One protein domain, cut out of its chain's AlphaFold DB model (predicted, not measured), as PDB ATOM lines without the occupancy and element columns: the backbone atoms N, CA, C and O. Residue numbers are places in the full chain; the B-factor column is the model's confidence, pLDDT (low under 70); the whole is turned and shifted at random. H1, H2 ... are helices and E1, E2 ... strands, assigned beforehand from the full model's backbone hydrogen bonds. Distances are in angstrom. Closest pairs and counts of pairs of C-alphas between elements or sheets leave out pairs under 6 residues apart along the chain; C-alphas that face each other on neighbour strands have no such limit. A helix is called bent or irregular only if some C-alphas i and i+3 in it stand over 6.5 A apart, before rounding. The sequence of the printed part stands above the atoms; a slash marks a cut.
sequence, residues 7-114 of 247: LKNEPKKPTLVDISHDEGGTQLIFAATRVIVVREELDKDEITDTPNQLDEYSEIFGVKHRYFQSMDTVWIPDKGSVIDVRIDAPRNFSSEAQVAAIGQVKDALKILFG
ATOM      1  N   LEU A   7     234.315 178.056 222.763       85.94
ATOM      2  CA  LEU A   7     234.431 178.935 221.601       85.94
ATOM      3  C   LEU A   7     234.057 180.399 221.878       85.94
ATOM      4  O   LEU A   7     234.546 181.298 221.192       85.94
ATOM      5  N   LYS A   8     233.240 180.681 222.897       84.00
ATOM      6  CA  LYS A   8     232.844 182.055 223.259       84.00
ATOM      7  C   LYS A   8     234.032 182.942 223.645       84.00
ATOM      8  O   LYS A   8     233.954 184.159 223.456       84.00
ATOM      9  N   ASN A   9     235.097 182.340 224.175       83.94
ATOM     10  CA  ASN A   9     236.280 183.042 224.677       83.94
ATOM     11  C   ASN A   9     237.455 183.042 223.689       83.94
ATOM     12  O   ASN A   9     238.459 183.709 223.932       83.94
ATOM     13  N   GLU A  10     237.323 182.329 222.574       86.94
ATOM     14  CA  GLU A  10     238.370 182.196 221.566       86.94
ATOM     15  C   GLU A  10     238.493 183.441 220.664       86.94
ATOM     16  O   GLU A  10     237.553 184.247 220.551       86.94
ATOM     17  N   PRO A  11     239.640 183.624 219.978       81.69
ATOM     18  CA  PRO A  11     239.853 184.741 219.069       81.69
ATOM     19  C   PRO A  11     238.780 184.827 217.975       81.69
ATOM     20  O   PRO A  11     238.592 183.929 217.158       81.69
ATOM     21  N   LYS A  12     238.099 185.974 217.916       89.06
ATOM     22  CA  LYS A  12     237.103 186.275 216.870       89.06
ATOM     23  C   LYS A  12     237.732 186.712 215.547       89.06
ATOM     24  O   LYS A  12     237.053 186.762 214.528       89.06
ATOM     25  N   LYS A  13     239.004 187.113 215.584       92.25
ATOM     26  CA  LYS A  13     239.755 187.544 214.405       92.25
ATOM     27  C   LYS A  13     240.519 186.353 213.820       92.25
ATOM     28  O   LYS A  13     241.068 185.583 214.611       92.25
ATOM     29  N   PRO A  14     240.613 186.242 212.484       96.12
ATOM     30  CA  PRO A  14     241.449 185.242 211.835       96.12
ATOM     31  C   PRO A  14     242.882 185.301 212.353       96.12
ATOM     32  O   PRO A  14     243.531 186.346 212.305       96.12
ATOM     33  N   THR A  15     243.352 184.171 212.865       95.38
ATOM     34  CA  THR A  15     244.719 183.982 213.350       95.38
ATOM     35  C   THR A  15     245.341 182.850 212.555       95.38
ATOM     36  O   THR A  15     244.727 181.795 212.430       95.38
ATOM     37  N   LEU A  16     246.535 183.067 212.001       96.69
ATOM     38  CA  LEU A  16     247.266 182.021 211.291       96.69
ATOM     39  C   LEU A  16     247.615 180.902 212.278       96.69
ATOM     40  O   LEU A  16     248.315 181.151 213.261       96.69
ATOM     41  N   VAL A  17     247.109 179.698 212.029       96.44
ATOM     42  CA  VAL A  17     247.315 178.526 212.894       96.44
ATOM     43  C   VAL A  17     248.167 177.449 212.245       96.44
ATOM     44  O   VAL A  17     248.762 176.653 212.964       96.44
ATOM     45  N   ASP A  18     248.245 177.431 210.914       96.88
ATOM     46  CA  ASP A  18     249.068 176.475 210.182       96.88
ATOM     47  C   ASP A  18     249.504 177.024 208.816       96.88
ATOM     48  O   ASP A  18     248.844 177.884 208.222       96.88
ATOM     49  N   ILE A  19     250.634 176.507 208.334       97.25
ATOM     50  CA  ILE A  19     251.139 176.711 206.978       97.25
ATOM     51  C   ILE A  19     251.472 175.333 206.422       97.25
ATOM     52  O   ILE A  19     252.440 174.703 206.852       97.25
ATOM     53  N   SER A  20     250.716 174.892 205.424       94.62
ATOM     54  CA  SER A  20     250.967 173.623 204.744       94.62
ATOM     55  C   SER A  20     251.343 173.840 203.284       94.62
ATOM     56  O   SER A  20     251.045 174.867 202.676       94.62
ATOM     57  N   HIS A  21     252.076 172.873 202.745       93.81
ATOM     58  CA  HIS A  21     252.505 172.838 201.353       93.81
ATOM     59  C   HIS A  21     252.054 171.509 200.767       93.81
ATOM     60  O   HIS A  21     252.242 170.465 201.398       93.81
ATOM     61  N   ASP A  22     251.485 171.551 199.572       83.88
ATOM     62  CA  ASP A  22     251.123 170.359 198.812       83.88
ATOM     63  C   ASP A  22     251.664 170.444 197.374       83.88
ATOM     64  O   ASP A  22     252.439 171.346 197.037       83.88
ATOM     65  N   GLU A  23     251.320 169.464 196.534       76.69
ATOM     66  CA  GLU A  23     251.670 169.478 195.114       76.69
ATOM     67  C   GLU A  23     250.876 170.557 194.357       76.69
ATOM     68  O   GLU A  23     249.905 170.270 193.657       76.69
ATOM     69  N   GLY A  24     251.327 171.809 194.442       84.88
ATOM     70  CA  GLY A  24     250.783 172.901 193.633       84.88
ATOM     71  C   GLY A  24     250.778 174.276 194.284       84.88
ATOM     72  O   GLY A  24     250.424 175.240 193.597       84.88
ATOM     73  N   GLY A  25     251.158 174.394 195.557       93.06
ATOM     74  CA  GLY A  25     251.171 175.671 196.259       93.06
ATOM     75  C   GLY A  25     251.269 175.580 197.781       93.06
ATOM     76  O   GLY A  25     251.491 174.522 198.378       93.06
ATOM     77  N   THR A  26     251.053 176.733 198.411       95.75
ATOM     78  CA  THR A  26     251.066 176.941 199.860       95.75
ATOM     79  C   THR A  26     249.668 177.294 200.367       95.75
ATOM     80  O   THR A  26     249.034 178.232 199.876       95.75
ATOM     81  N   GLN A  27     249.205 176.595 201.406       95.62
ATOM     82  CA  GLN A  27     247.990 176.914 202.160       95.62
ATOM     83  C   GLN A  27     248.368 177.653 203.444       95.62
ATOM     84  O   GLN A  27     249.135 177.151 204.264       95.62
ATOM     85  N   LEU A  28     247.787 178.831 203.646       97.00
ATOM     86  CA  LEU A  28     247.805 179.534 204.925       97.00
ATOM     87  C   LEU A  28     246.450 179.319 205.594       97.00
ATOM     88  O   LEU A  28     245.431 179.775 205.069       97.00
ATOM     89  N   ILE A  29     246.433 178.623 206.729       97.00
ATOM     90  CA  ILE A  29     245.197 178.255 207.422       97.00
ATOM     91  C   ILE A  29     244.982 179.204 208.595       97.00
ATOM     92  O   ILE A  29     245.810 179.306 209.504       97.00
ATOM     93  N   PHE A  30     243.845 179.889 208.583       96.88
ATOM     94  CA  PHE A  30     243.429 180.831 209.606       96.88
ATOM     95  C   PHE A  30     242.261 180.267 210.408       96.88
ATOM     96  O   PHE A  30     241.214 179.938 209.853       96.88
ATOM     97  N   ALA A  31     242.412 180.228 211.730       96.00
ATOM     98  CA  ALA A  31     241.313 179.916 212.629       96.00
ATOM     99  C   ALA A  31     240.641 181.202 213.125       96.00
ATOM    100  O   ALA A  31     241.317 182.177 213.467       96.00
ATOM    101  N   ALA A  32     239.313 181.191 213.208       94.62
ATOM    102  CA  ALA A  32     238.538 182.223 213.889       94.62
ATOM    103  C   ALA A  32     237.282 181.624 214.519       94.62
ATOM    104  O   ALA A  32     236.703 180.672 214.000       94.62
ATOM    105  N   THR A  33     236.807 182.224 215.605       94.31
ATOM    106  CA  THR A  33     235.475 181.924 216.130       94.31
ATOM    107  C   THR A  33     234.446 182.861 215.520       94.31
ATOM    108  O   THR A  33     234.521 184.085 215.663       94.31
ATOM    109  N   ARG A  34     233.433 182.273 214.886       92.81
ATOM    110  CA  ARG A  34     232.305 182.976 214.272       92.81
ATOM    111  C   ARG A  34     230.985 182.551 214.891       92.81
ATOM    112  O   ARG A  34     230.902 181.559 215.610       92.81
ATOM    113  N   VAL A  35     229.942 183.325 214.611       90.81
ATOM    114  CA  VAL A  35     228.585 183.076 215.099       90.81
ATOM    115  C   VAL A  35     227.621 182.956 213.925       90.81
ATOM    116  O   VAL A  35     227.666 183.759 212.994       90.81
ATOM    117  N   ILE A  36     226.738 181.963 213.983       90.81
ATOM    118  CA  ILE A  36     225.519 181.915 213.176       90.81
ATOM    119  C   ILE A  36     224.307 182.140 214.070       90.81
ATOM    120  O   ILE A  36     224.279 181.729 215.233       90.81
ATOM    121  N   VAL A  37     223.290 182.779 213.504       88.06
ATOM    122  CA  VAL A  37     221.994 182.954 214.153       88.06
ATOM    123  C   VAL A  37     221.078 181.832 213.682       88.06
ATOM    124  O   VAL A  37     220.839 181.674 212.485       88.06
ATOM    125  N   VAL A  38     220.582 181.033 214.621       88.56
ATOM    126  CA  VAL A  38     219.651 179.937 214.351       88.56
ATOM    127  C   VAL A  38     218.296 180.312 214.930       88.56
ATOM    128  O   VAL A  38     218.191 180.636 216.112       88.56
ATOM    129  N   ARG A  39     217.269 180.272 214.082       89.25
ATOM    130  CA  ARG A  39     215.873 180.373 214.499       89.25
ATOM    131  C   ARG A  39     215.340 178.959 214.691       89.25
ATOM    132  O   ARG A  39     215.394 178.167 213.753       89.25
ATOM    133  N   GLU A  40     214.862 178.661 215.886       89.88
ATOM    134  CA  GLU A  40     214.190 177.403 216.207       89.88
ATOM    135  C   GLU A  40     212.758 177.712 216.630       89.88
ATOM    136  O   GLU A  40     212.501 178.729 217.274       89.88
ATOM    137  N   GLU A  41     211.825 176.871 216.213       89.81
ATOM    138  CA  GLU A  41     210.475 176.909 216.758       89.81
ATOM    139  C   GLU A  41     210.517 176.328 218.171       89.81
ATOM    140  O   GLU A  41     211.208 175.336 218.414       89.81
ATOM    141  N   LEU A  42     209.844 176.996 219.100       87.62
ATOM    142  CA  LEU A  42     209.725 176.558 220.480       87.62
ATOM    143  C   LEU A  42     208.344 175.957 220.673       87.62
ATOM    144  O   LEU A  42     207.342 176.577 220.309       87.62
ATOM    145  N   ASP A  43     208.305 174.781 221.288       84.75
ATOM    146  CA  ASP A  43     207.050 174.198 221.729       84.75
ATOM    147  C   ASP A  43     206.515 175.004 222.919       84.75
ATOM    148  O   ASP A  43     207.210 175.217 223.915       84.75
ATOM    149  N   LYS A  44     205.273 175.480 222.802       79.50
ATOM    150  CA  LYS A  44     204.598 176.237 223.861       79.50
ATOM    151  C   LYS A  44     204.439 175.410 225.130       79.50
ATOM    152  O   LYS A  44     204.502 175.978 226.219       79.50
ATOM    153  N   ASP A  45     204.267 174.100 224.981       80.25
ATOM    154  CA  ASP A  45     204.065 173.182 226.098       80.25
ATOM    155  C   ASP A  45     205.365 172.960 226.896       80.25
ATOM    156  O   ASP A  45     205.323 172.592 228.071       80.25
ATOM    157  N   GLU A  46     206.529 173.236 226.294       81.62
ATOM    158  CA  GLU A  46     207.841 173.160 226.951       81.62
ATOM    159  C   GLU A  46     208.227 174.457 227.690       81.62
ATOM    160  O   GLU A  46     209.193 174.470 228.460       81.62
ATOM    161  N   ILE A  47     207.485 175.555 227.496       80.12
ATOM    162  CA  ILE A  47     207.737 176.837 228.164       80.12
ATOM    163  C   ILE A  47     206.974 176.863 229.496       80.12
ATOM    164  O   ILE A  47     205.755 176.988 229.555       80.12
ATOM    165  N   THR A  48     207.701 176.768 230.608       76.06
ATOM    166  CA  THR A  48     207.131 176.997 231.944       76.06
ATOM    167  C   THR A  48     206.857 178.490 232.156       76.06
ATOM    168  O   THR A  48     207.728 179.306 231.865       76.06
ATOM    169  N   ASP A  49     205.685 178.835 232.702       75.88
ATOM    170  CA  ASP A  49     205.201 180.215 232.915       75.88
ATOM    171  C   ASP A  49     204.964 181.034 231.630       75.88
ATOM    172  O   ASP A  49     205.252 182.230 231.567       75.88
ATOM    173  N   THR A  50     204.397 180.409 230.598       70.12
ATOM    174  CA  THR A  50     203.940 181.090 229.376       70.12
ATOM    175  C   THR A  50     202.897 182.174 229.712       70.12
ATOM    176  O   THR A  50     201.814 181.840 230.195       70.12
ATOM    177  N   PRO A  51     203.161 183.475 229.467       80.06
ATOM    178  CA  PRO A  51     202.151 184.518 229.636       80.06
ATOM    179  C   PRO A  51     200.942 184.258 228.731       80.06
ATOM    180  O   PRO A  51     201.128 183.980 227.549       80.06
ATOM    181  N   ASN A  52     199.717 184.434 229.239       80.19
ATOM    182  CA  ASN A  52     198.473 184.205 228.481       80.19
ATOM    183  C   ASN A  52     198.414 184.977 227.144       80.19
ATOM    184  O   ASN A  52     197.710 184.587 226.222       80.19
ATOM    185  N   GLN A  53     199.158 186.081 227.007       80.56
ATOM    186  CA  GLN A  53     199.269 186.831 225.751       80.56
ATOM    187  C   GLN A  53     199.926 186.020 224.619       80.56
ATOM    188  O   GLN A  53     199.744 186.348 223.449       80.56
ATOM    189  N   LEU A  54     200.700 184.978 224.939       81.31
ATOM    190  CA  LEU A  54     201.318 184.099 223.947       81.31
ATOM    191  C   LEU A  54     200.318 183.107 223.330       81.31
ATOM    192  O   LEU A  54     200.611 182.546 222.271       81.31
ATOM    193  N   ASP A  55     199.129 182.929 223.918       82.44
ATOM    194  CA  ASP A  55     198.067 182.066 223.378       82.44
ATOM    195  C   ASP A  55     197.515 182.583 222.039       82.44
ATOM    196  O   ASP A  55     197.061 181.791 221.218       82.44
ATOM    197  N   GLU A  56     197.625 183.890 221.769       86.38
ATOM    198  CA  GLU A  56     197.171 184.515 220.517       86.38
ATOM    199  C   GLU A  56     198.062 184.195 219.301       86.38
ATOM    200  O   GLU A  56     197.665 184.425 218.157       86.38
ATOM    201  N   TYR A  57     199.267 183.662 219.517       84.25
ATOM    202  CA  TYR A  57     200.219 183.360 218.446       84.25
ATOM    203  C   TYR A  57     200.095 181.902 217.996       84.25
ATOM    204  O   TYR A  57     199.965 181.010 218.825       84.25
ATOM    205  N   SER A  58     200.184 181.610 216.698       85.44
ATOM    206  CA  SER A  58     200.191 180.216 216.217       85.44
ATOM    207  C   SER A  58     201.535 179.513 216.420       85.44
ATOM    208  O   SER A  58     201.559 178.302 216.587       85.44
ATOM    209  N   GLU A  59     202.637 180.266 216.423       87.12
ATOM    210  CA  GLU A  59     204.010 179.750 216.501       87.12
ATOM    211  C   GLU A  59     204.867 180.696 217.355       87.12
ATOM    212  O   GLU A  59     204.709 181.921 217.289       87.12
ATOM    213  N   ILE A  60     205.803 180.143 218.129       87.62
ATOM    214  CA  ILE A  60     206.803 180.906 218.887       87.62
ATOM    215  C   ILE A  60     208.181 180.498 218.392       87.62
ATOM    216  O   ILE A  60     208.461 179.319 218.205       87.62
ATOM    217  N   PHE A  61     209.066 181.473 218.194       89.38
ATOM    218  CA  PHE A  61     210.419 181.205 217.728       89.38
ATOM    219  C   PHE A  61     211.465 181.756 218.686       89.38
ATOM    220  O   PHE A  61     211.469 182.945 219.010       89.38
ATOM    221  N   GLY A  62     212.395 180.890 219.070       88.81
ATOM    222  CA  GLY A  62     213.634 181.250 219.731       88.81
ATOM    223  C   GLY A  62     214.696 181.640 218.707       88.81
ATOM    224  O   GLY A  62     214.778 181.081 217.611       88.81
ATOM    225  N   VAL A  63     215.541 182.600 219.073       89.38
ATOM    226  CA  VAL A  63     216.727 182.970 218.296       89.38
ATOM    227  C   VAL A  63     217.955 182.673 219.144       89.38
ATOM    228  O   VAL A  63     218.148 183.276 220.198       89.38
ATOM    229  N   LYS A  64     218.789 181.736 218.689       89.12
ATOM    230  CA  LYS A  64     220.016 181.320 219.376       89.12
ATOM    231  C   LYS A  64     221.249 181.699 218.568       89.12
ATOM    232  O   LYS A  64     221.299 181.535 217.349       89.12
ATOM    233  N   HIS A  65     222.275 182.164 219.269       89.06
ATOM    234  CA  HIS A  65     223.614 182.332 218.717       89.06
ATOM    235  C   HIS A  65     224.375 181.019 218.862       89.06
ATOM    236  O   HIS A  65     224.578 180.539 219.976       89.06
ATOM    237  N   ARG A  66     224.812 180.444 217.743       89.62
ATOM    238  CA  ARG A  66     225.672 179.263 217.735       89.62
ATOM    239  C   ARG A  66     227.064 179.667 217.279       89.62
ATOM    240  O   ARG A  66     227.241 180.118 216.148       89.62
ATOM    241  N   TYR A  67     228.031 179.500 218.171       91.06
ATOM    242  CA  TYR A  67     229.437 179.716 217.867       91.06
ATOM    243  C   TYR A  67     230.006 178.494 217.149       91.06
ATOM    244  O   TYR A  67     229.617 177.361 217.435       91.06
ATOM    245  N   PHE A  68     230.907 178.728 216.203       91.94
ATOM    246  CA  PHE A  68     231.665 177.685 215.526       91.94
ATOM    247  C   PHE A  68     233.079 178.185 215.229       91.94
ATOM    248  O   PHE A  68     233.306 179.389 215.082       91.94
ATOM    249  N   GLN A  69     234.019 177.250 215.140       93.12
ATOM    250  CA  GLN A  69     235.374 177.521 214.680       93.12
ATOM    251  C   GLN A  69     235.405 177.413 213.153       93.12
ATOM    252  O   GLN A  69     235.037 176.368 212.619       93.12
ATOM    253  N   SER A  70     235.815 178.474 212.463       94.62
ATOM    254  CA  SER A  70     236.107 178.448 211.028       94.62
ATOM    255  C   SER A  70     237.588 178.171 210.796       94.62
ATOM    256  O   SER A  70     238.422 178.715 211.521       94.62
ATOM    257  N   MET A  71     237.896 177.371 209.776       95.00
ATOM    258  CA  MET A  71     239.243 177.139 209.258       95.00
ATOM    259  C   MET A  71     239.325 177.697 207.836       95.00
ATOM    260  O   MET A  71     239.174 176.988 206.844       95.00
ATOM    261  N   ASP A  72     239.531 179.005 207.734       96.00
ATOM    262  CA  ASP A  72     239.630 179.668 206.439       96.00
ATOM    263  C   ASP A  72     241.016 179.436 205.836       96.00
ATOM    264  O   ASP A  72     242.021 179.418 206.544       96.00
ATOM    265  N   THR A  73     241.088 179.285 204.521       95.56
ATOM    266  CA  THR A  73     242.339 178.981 203.821       95.56
ATOM    267  C   THR A  73     242.634 180.042 202.775       95.56
ATOM    268  O   THR A  73     241.793 180.334 201.923       95.56
ATOM    269  N   VAL A  74     243.848 180.589 202.800       96.94
ATOM    270  CA  VAL A  74     244.405 181.336 201.669       96.94
ATOM    271  C   VAL A  74     245.301 180.390 200.885       96.94
ATOM    272  O   VAL A  74     246.304 179.911 201.413       96.94
ATOM    273  N   TRP A  75     244.925 180.105 199.641       95.19
ATOM    274  CA  TRP A  75     245.670 179.214 198.756       95.19
ATOM    275  C   TRP A  75     246.501 180.015 197.762       95.19
ATOM    276  O   TRP A  75     245.948 180.748 196.940       95.19
ATOM    277  N   ILE A  76     247.819 179.860 197.837       95.38
ATOM    278  CA  ILE A  76     248.789 180.543 196.987       95.38
ATOM    279  C   ILE A  76     249.410 179.495 196.064       95.38
ATOM    280  O   ILE A  76     250.153 178.645 196.551       95.38
ATOM    281  N   PRO A  77     249.126 179.517 194.754       93.44
ATOM    282  CA  PRO A  77     249.662 178.505 193.860       93.44
ATOM    283  C   PRO A  77     251.151 178.744 193.563       93.44
ATOM    284  O   PRO A  77     251.588 179.885 193.418       93.44
ATOM    285  N   ASP A  78     251.911 177.666 193.360       92.81
ATOM    286  CA  ASP A  78     253.309 177.724 192.894       92.81
ATOM    287  C   ASP A  78     253.414 178.268 191.460       92.81
ATOM    288  O   ASP A  78     254.450 178.789 191.035       92.81
ATOM    289  N   LYS A  79     252.343 178.092 190.676       88.50
ATOM    290  CA  LYS A  79     252.230 178.516 189.278       88.50
ATOM    291  C   LYS A  79     250.890 179.198 189.031       88.50
ATOM    292  O   LYS A  79     249.844 178.685 189.412       88.50
ATOM    293  N   GLY A  80     250.924 180.301 188.290       86.06
ATOM    294  CA  GLY A  80     249.754 181.139 188.024       86.06
ATOM    295  C   GLY A  80     249.707 182.356 188.946       86.06
ATOM    296  O   GLY A  80     250.583 182.546 189.784       86.06
ATOM    297  N   SER A  81     248.706 183.212 188.752       87.00
ATOM    298  CA  SER A  81     248.603 184.508 189.445       87.00
ATOM    299  C   SER A  81     247.322 184.671 190.264       87.00
ATOM    300  O   SER A  81     247.014 185.778 190.698       87.00
ATOM    301  N   VAL A  82     246.546 183.598 190.448       93.62
ATOM    302  CA  VAL A  82     245.262 183.644 191.161       93.62
ATOM    303  C   VAL A  82     245.400 182.990 192.529       93.62
ATOM    304  O   VAL A  82     245.561 181.774 192.625       93.62
ATOM    305  N   ILE A  83     245.306 183.814 193.571       94.62
ATOM    306  CA  ILE A  83     245.233 183.393 194.972       94.62
ATOM    307  C   ILE A  83     243.761 183.210 195.340       94.62
ATOM    308  O   ILE A  83     242.939 184.085 195.056       94.62
ATOM    309  N   ASP A  84     243.430 182.108 196.013       94.38
ATOM    310  CA  ASP A  84     242.073 181.896 196.512       94.38
ATOM    311  C   ASP A  84     241.979 182.288 197.987       94.38
ATOM    312  O   ASP A  84     242.825 181.904 198.791       94.38
ATOM    313  N   VAL A  85     240.893 182.965 198.364       96.44
ATOM    314  CA  VAL A  85     240.473 183.087 199.765       96.44
ATOM    315  C   VAL A  85     239.238 182.217 199.953       96.44
ATOM    316  O   VAL A  85     238.180 182.496 199.390       96.44
ATOM    317  N   ARG A  86     239.387 181.138 200.717       95.06
ATOM    318  CA  ARG A  86     238.360 180.122 200.951       95.06
ATOM    319  C   ARG A  86     237.882 180.261 202.387       95.06
ATOM    320  O   ARG A  86     238.689 180.167 203.305       95.06
ATOM    321  N   ILE A  87     236.591 180.508 202.574       95.19
ATOM    322  CA  ILE A  87     236.003 180.665 203.905       95.19
ATOM    323  C   ILE A  87     235.082 179.502 204.244       95.19
ATOM    324  O   ILE A  87     234.308 179.043 203.401       95.19
ATOM    325  N   ASP A  88     235.113 179.080 205.502       92.00
ATOM    326  CA  ASP A  88     234.151 178.108 206.003       92.00
ATOM    327  C   ASP A  88     232.786 178.776 206.182       92.00
ATOM    328  O   ASP A  88     232.583 179.632 207.051       92.00
ATOM    329  N   ALA A  89     231.833 178.359 205.350       90.44
ATOM    330  CA  ALA A  89     230.475 178.878 205.329       90.44
ATOM    331  C   ALA A  89     229.467 177.765 205.662       90.44
ATOM    332  O   ALA A  89     228.932 177.117 204.757       90.44
ATOM    333  N   PRO A  90     229.179 177.508 206.954       88.44
ATOM    334  CA  PRO A  90     228.167 176.529 207.327       88.44
ATOM    335  C   PRO A  90     226.773 176.962 206.857       88.44
ATOM    336  O   PRO A  90     226.516 178.112 206.488       88.44
ATOM    337  N   ARG A  91     225.817 176.031 206.907       84.38
ATOM    338  CA  ARG A  91     224.416 176.335 206.594       84.38
ATOM    339  C   ARG A  91     223.918 177.497 207.466       84.38
ATOM    340  O   ARG A  91     224.166 177.520 208.666       84.38
ATOM    341  N   ASN A  92     223.171 178.416 206.853       84.19
ATOM    342  CA  ASN A  92     222.660 179.655 207.459       84.19
ATOM    343  C   ASN A  92     223.727 180.720 207.770       84.19
ATOM    344  O   ASN A  92     223.412 181.716 208.417       84.19
ATOM    345  N   PHE A  93     224.962 180.565 207.289       88.81
ATOM    346  CA  PHE A  93     225.928 181.657 207.304       88.81
ATOM    347  C   PHE A  93     225.544 182.680 206.227       88.81
ATOM    348  O   PHE A  93     225.509 182.344 205.042       88.81
ATOM    349  N   SER A  94     225.171 183.898 206.630       88.06
ATOM    350  CA  SER A  94     224.617 184.891 205.700       88.06
ATOM    351  C   SER A  94     225.660 185.371 204.689       88.06
ATOM    352  O   SER A  94     226.862 185.332 204.955       88.06
ATOM    353  N   SER A  95     225.205 185.852 203.532       86.44
ATOM    354  CA  SER A  95     226.093 186.397 202.498       86.44
ATOM    355  C   SER A  95     226.922 187.576 203.018       86.44
ATOM    356  O   SER A  95     228.091 187.701 202.678       86.44
ATOM    357  N   GLU A  96     226.352 188.419 203.879       88.50
ATOM    358  CA  GLU A  96     227.047 189.552 204.498       88.50
ATOM    359  C   GLU A  96     228.143 189.069 205.453       88.50
ATOM    360  O   GLU A  96     229.251 189.604 205.453       88.50
ATOM    361  N   ALA A  97     227.857 188.026 206.240       90.75
ATOM    362  CA  ALA A  97     228.833 187.427 207.141       90.75
ATOM    363  C   ALA A  97     229.972 186.739 206.370       90.75
ATOM    364  O   ALA A  97     231.124 186.816 206.794       90.75
ATOM    365  N   GLN A  98     229.673 186.136 205.216       92.06
ATOM    366  CA  GLN A  98     230.664 185.587 204.287       92.06
ATOM    367  C   GLN A  98     231.581 186.679 203.711       92.06
ATOM    368  O   GLN A  98     232.802 186.552 203.768       92.06
ATOM    369  N   VAL A  99     231.022 187.797 203.236       91.31
ATOM    370  CA  VAL A  99     231.818 188.936 202.744       91.31
ATOM    371  C   VAL A  99     232.714 189.494 203.853       91.31
ATOM    372  O   VAL A  99     233.902 189.734 203.634       91.31
ATOM    373  N   ALA A 100     232.169 189.663 205.061       93.06
ATOM    374  CA  ALA A 100     232.935 190.130 206.213       93.06
ATOM    375  C   ALA A 100     234.062 189.153 206.589       93.06
ATOM    376  O   ALA A 100     235.174 189.585 206.878       93.06
ATOM    377  N   ALA A 101     233.794 187.846 206.546       94.94
ATOM    378  CA  ALA A 101     234.775 186.793 206.781       94.94
ATOM    379  C   ALA A 101     235.949 186.858 205.793       94.94
ATOM    380  O   ALA A 101     237.103 186.870 206.221       94.94
ATOM    381  N   ILE A 102     235.663 186.981 204.491       95.12
ATOM    382  CA  ILE A 102     236.691 187.163 203.453       95.12
ATOM    383  C   ILE A 102     237.516 188.419 203.751       95.12
ATOM    384  O   ILE A 102     238.743 188.355 203.763       95.12
ATOM    385  N   GLY A 103     236.856 189.546 204.043       94.88
ATOM    386  CA  GLY A 103     237.528 190.803 204.388       94.88
ATOM    387  C   GLY A 103     238.480 190.665 205.578       94.88
ATOM    388  O   GLY A 103     239.629 191.081 205.497       94.88
ATOM    389  N   GLN A 104     238.049 189.992 206.648       95.88
ATOM    390  CA  GLN A 104     238.886 189.761 207.829       95.88
ATOM    391  C   GLN A 104     240.123 188.906 207.531       95.88
ATOM    392  O   GLN A 104     241.190 189.173 208.082       95.88
ATOM    393  N   VAL A 105     240.001 187.883 206.677       96.62
ATOM    394  CA  VAL A 105     241.146 187.052 206.264       96.62
ATOM    395  C   VAL A 105     242.109 187.865 205.399       96.62
ATOM    396  O   VAL A 105     243.317 187.813 205.626       96.62
ATOM    397  N   LYS A 106     241.595 188.675 204.462       95.88
ATOM    398  CA  LYS A 106     242.415 189.602 203.664       95.88
ATOM    399  C   LYS A 106     243.178 190.590 204.548       95.88
ATOM    400  O   LYS A 106     244.375 190.781 204.351       95.88
ATOM    401  N   ASP A 107     242.511 191.177 205.539       95.81
ATOM    402  CA  ASP A 107     243.133 192.107 206.483       95.81
ATOM    403  C   ASP A 107     244.214 191.418 207.325       95.81
ATOM    404  O   ASP A 107     245.300 191.969 207.508       95.81
ATOM    405  N   ALA A 108     243.956 190.195 207.800       95.44
ATOM    406  CA  ALA A 108     244.945 189.403 208.528       95.44
ATOM    407  C   ALA A 108     246.180 189.106 207.660       95.44
ATOM    408  O   ALA A 108     247.309 189.267 208.123       95.44
ATOM    409  N   LEU A 109     245.972 188.750 206.391       95.19
ATOM    410  CA  LEU A 109     247.038 188.514 205.419       95.19
ATOM    411  C   LEU A 109     247.865 189.783 205.159       95.19
ATOM    412  O   LEU A 109     249.095 189.748 205.178       95.19
ATOM    413  N   LYS A 110     247.190 190.920 204.975       95.62
ATOM    414  CA  LYS A 110     247.822 192.227 204.776       95.62
ATOM    415  C   LYS A 110     248.682 192.637 205.967       95.62
ATOM    416  O   LYS A 110     249.782 193.145 205.775       95.62
ATOM    417  N   ILE A 111     248.203 192.407 207.190       95.00
ATOM    418  CA  ILE A 111     248.971 192.664 208.416       95.00
ATOM    419  C   ILE A 111     250.190 191.743 208.486       95.00
ATOM    420  O   ILE A 111     251.282 192.214 208.795       95.00
ATOM    421  N   LEU A 112     250.016 190.455 208.178       94.06
ATOM    422  CA  LEU A 112     251.083 189.457 208.239       94.06
ATOM    423  C   LEU A 112     252.254 189.799 207.308       94.06
ATOM    424  O   LEU A 112     253.408 189.686 207.713       94.06
ATOM    425  N   PHE A 113     251.964 190.233 206.080       93.50
ATOM    426  CA  PHE A 113     252.998 190.540 205.088       93.50
ATOM    427  C   PHE A 113     253.379 192.022 204.995       93.50
ATOM    428  O   PHE A 113     254.334 192.364 204.301       93.50
ATOM    429  N   GLY A 114     252.635 192.917 205.649       95.56
ATOM    430  CA  GLY A 114     252.819 194.367 205.531       95.56
ATOM    431  C   GLY A 114     252.444 194.948 204.160       95.56
ATOM    432  O   GLY A 114     252.751 196.110 203.892       95.56
TER     433      GLY A 114
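This is residues 7 to 114 of the 247 residues of an uncharacterized protein of Methylocystis sp (UniProt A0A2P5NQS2). A long, twisted ribbon of two antiparallel strands, E2 and E3, makes the length of the domain. At one end E1 and E4 widen it to a four-stranded sheet with H2 packed along one face, two layers; at the other end the ribbon runs on as a slender arm to a loop with short H1, where residues 45 to 53 stick out. The printed part has 108 residues, in the order E1, E2, H1, E3, E4, H2; the sheet, E1 - E2 - E3 - E4, is antiparallel, and the class is mixed, helices and strands. The whole is only just extended, close to loose, with a radius of gyration of the C-alphas of 20.0 A and spans of 66 by 26 by 23 A.

E2, residues 25 to 42, is 48.0 A long and bends by 56 degrees at residue 28. E3, residues 60 to 77, is 49.7 A long. E1, residues 15 to 22, begins at C-alpha 15 (244.719, 183.982, 213.350) and measures 20.9 A. E4 is residues 84 to 86. H2, residues 95 to 113, is 27.3 A long and ends at C-alpha 113 (252.998, 190.540, 205.088). H1, residues 52 to 56, is neither bent nor irregular, but only just: C-alphas 53 and 56 are 6.1 A apart.

Between inner strands E2 and E3, N 34 and O 68 are 2.9 A apart, within hydrogen-bond range. Edge strand E1 forms a hairpin with E2, with N 27 and O 20 at 2.8 A. Edge strand E4 forms a hairpin with E3, with N 73 and O 86 at 2.8 A. H2 is on the sheet at a height of 8.4 A, over E2 and E3, only just along the strands at 29 degrees to E2 on the local plane. The closest C-alphas of E4 and H2, Val 85 and Ile 102, are 6.7 A apart. H1 is not on the sheet and is apart from H2. In H2 every O i to N i+4 pair is within hydrogen-bond range; in H1 0 of 1 is, beside 1 of 2 O i to N i+3 pairs.

The C-alphas farthest apart, Asn 52 and Lys 79, are 66.8 A apart. The printed part has no cut and no long link, and no printed residue is under 70 in pLDDT.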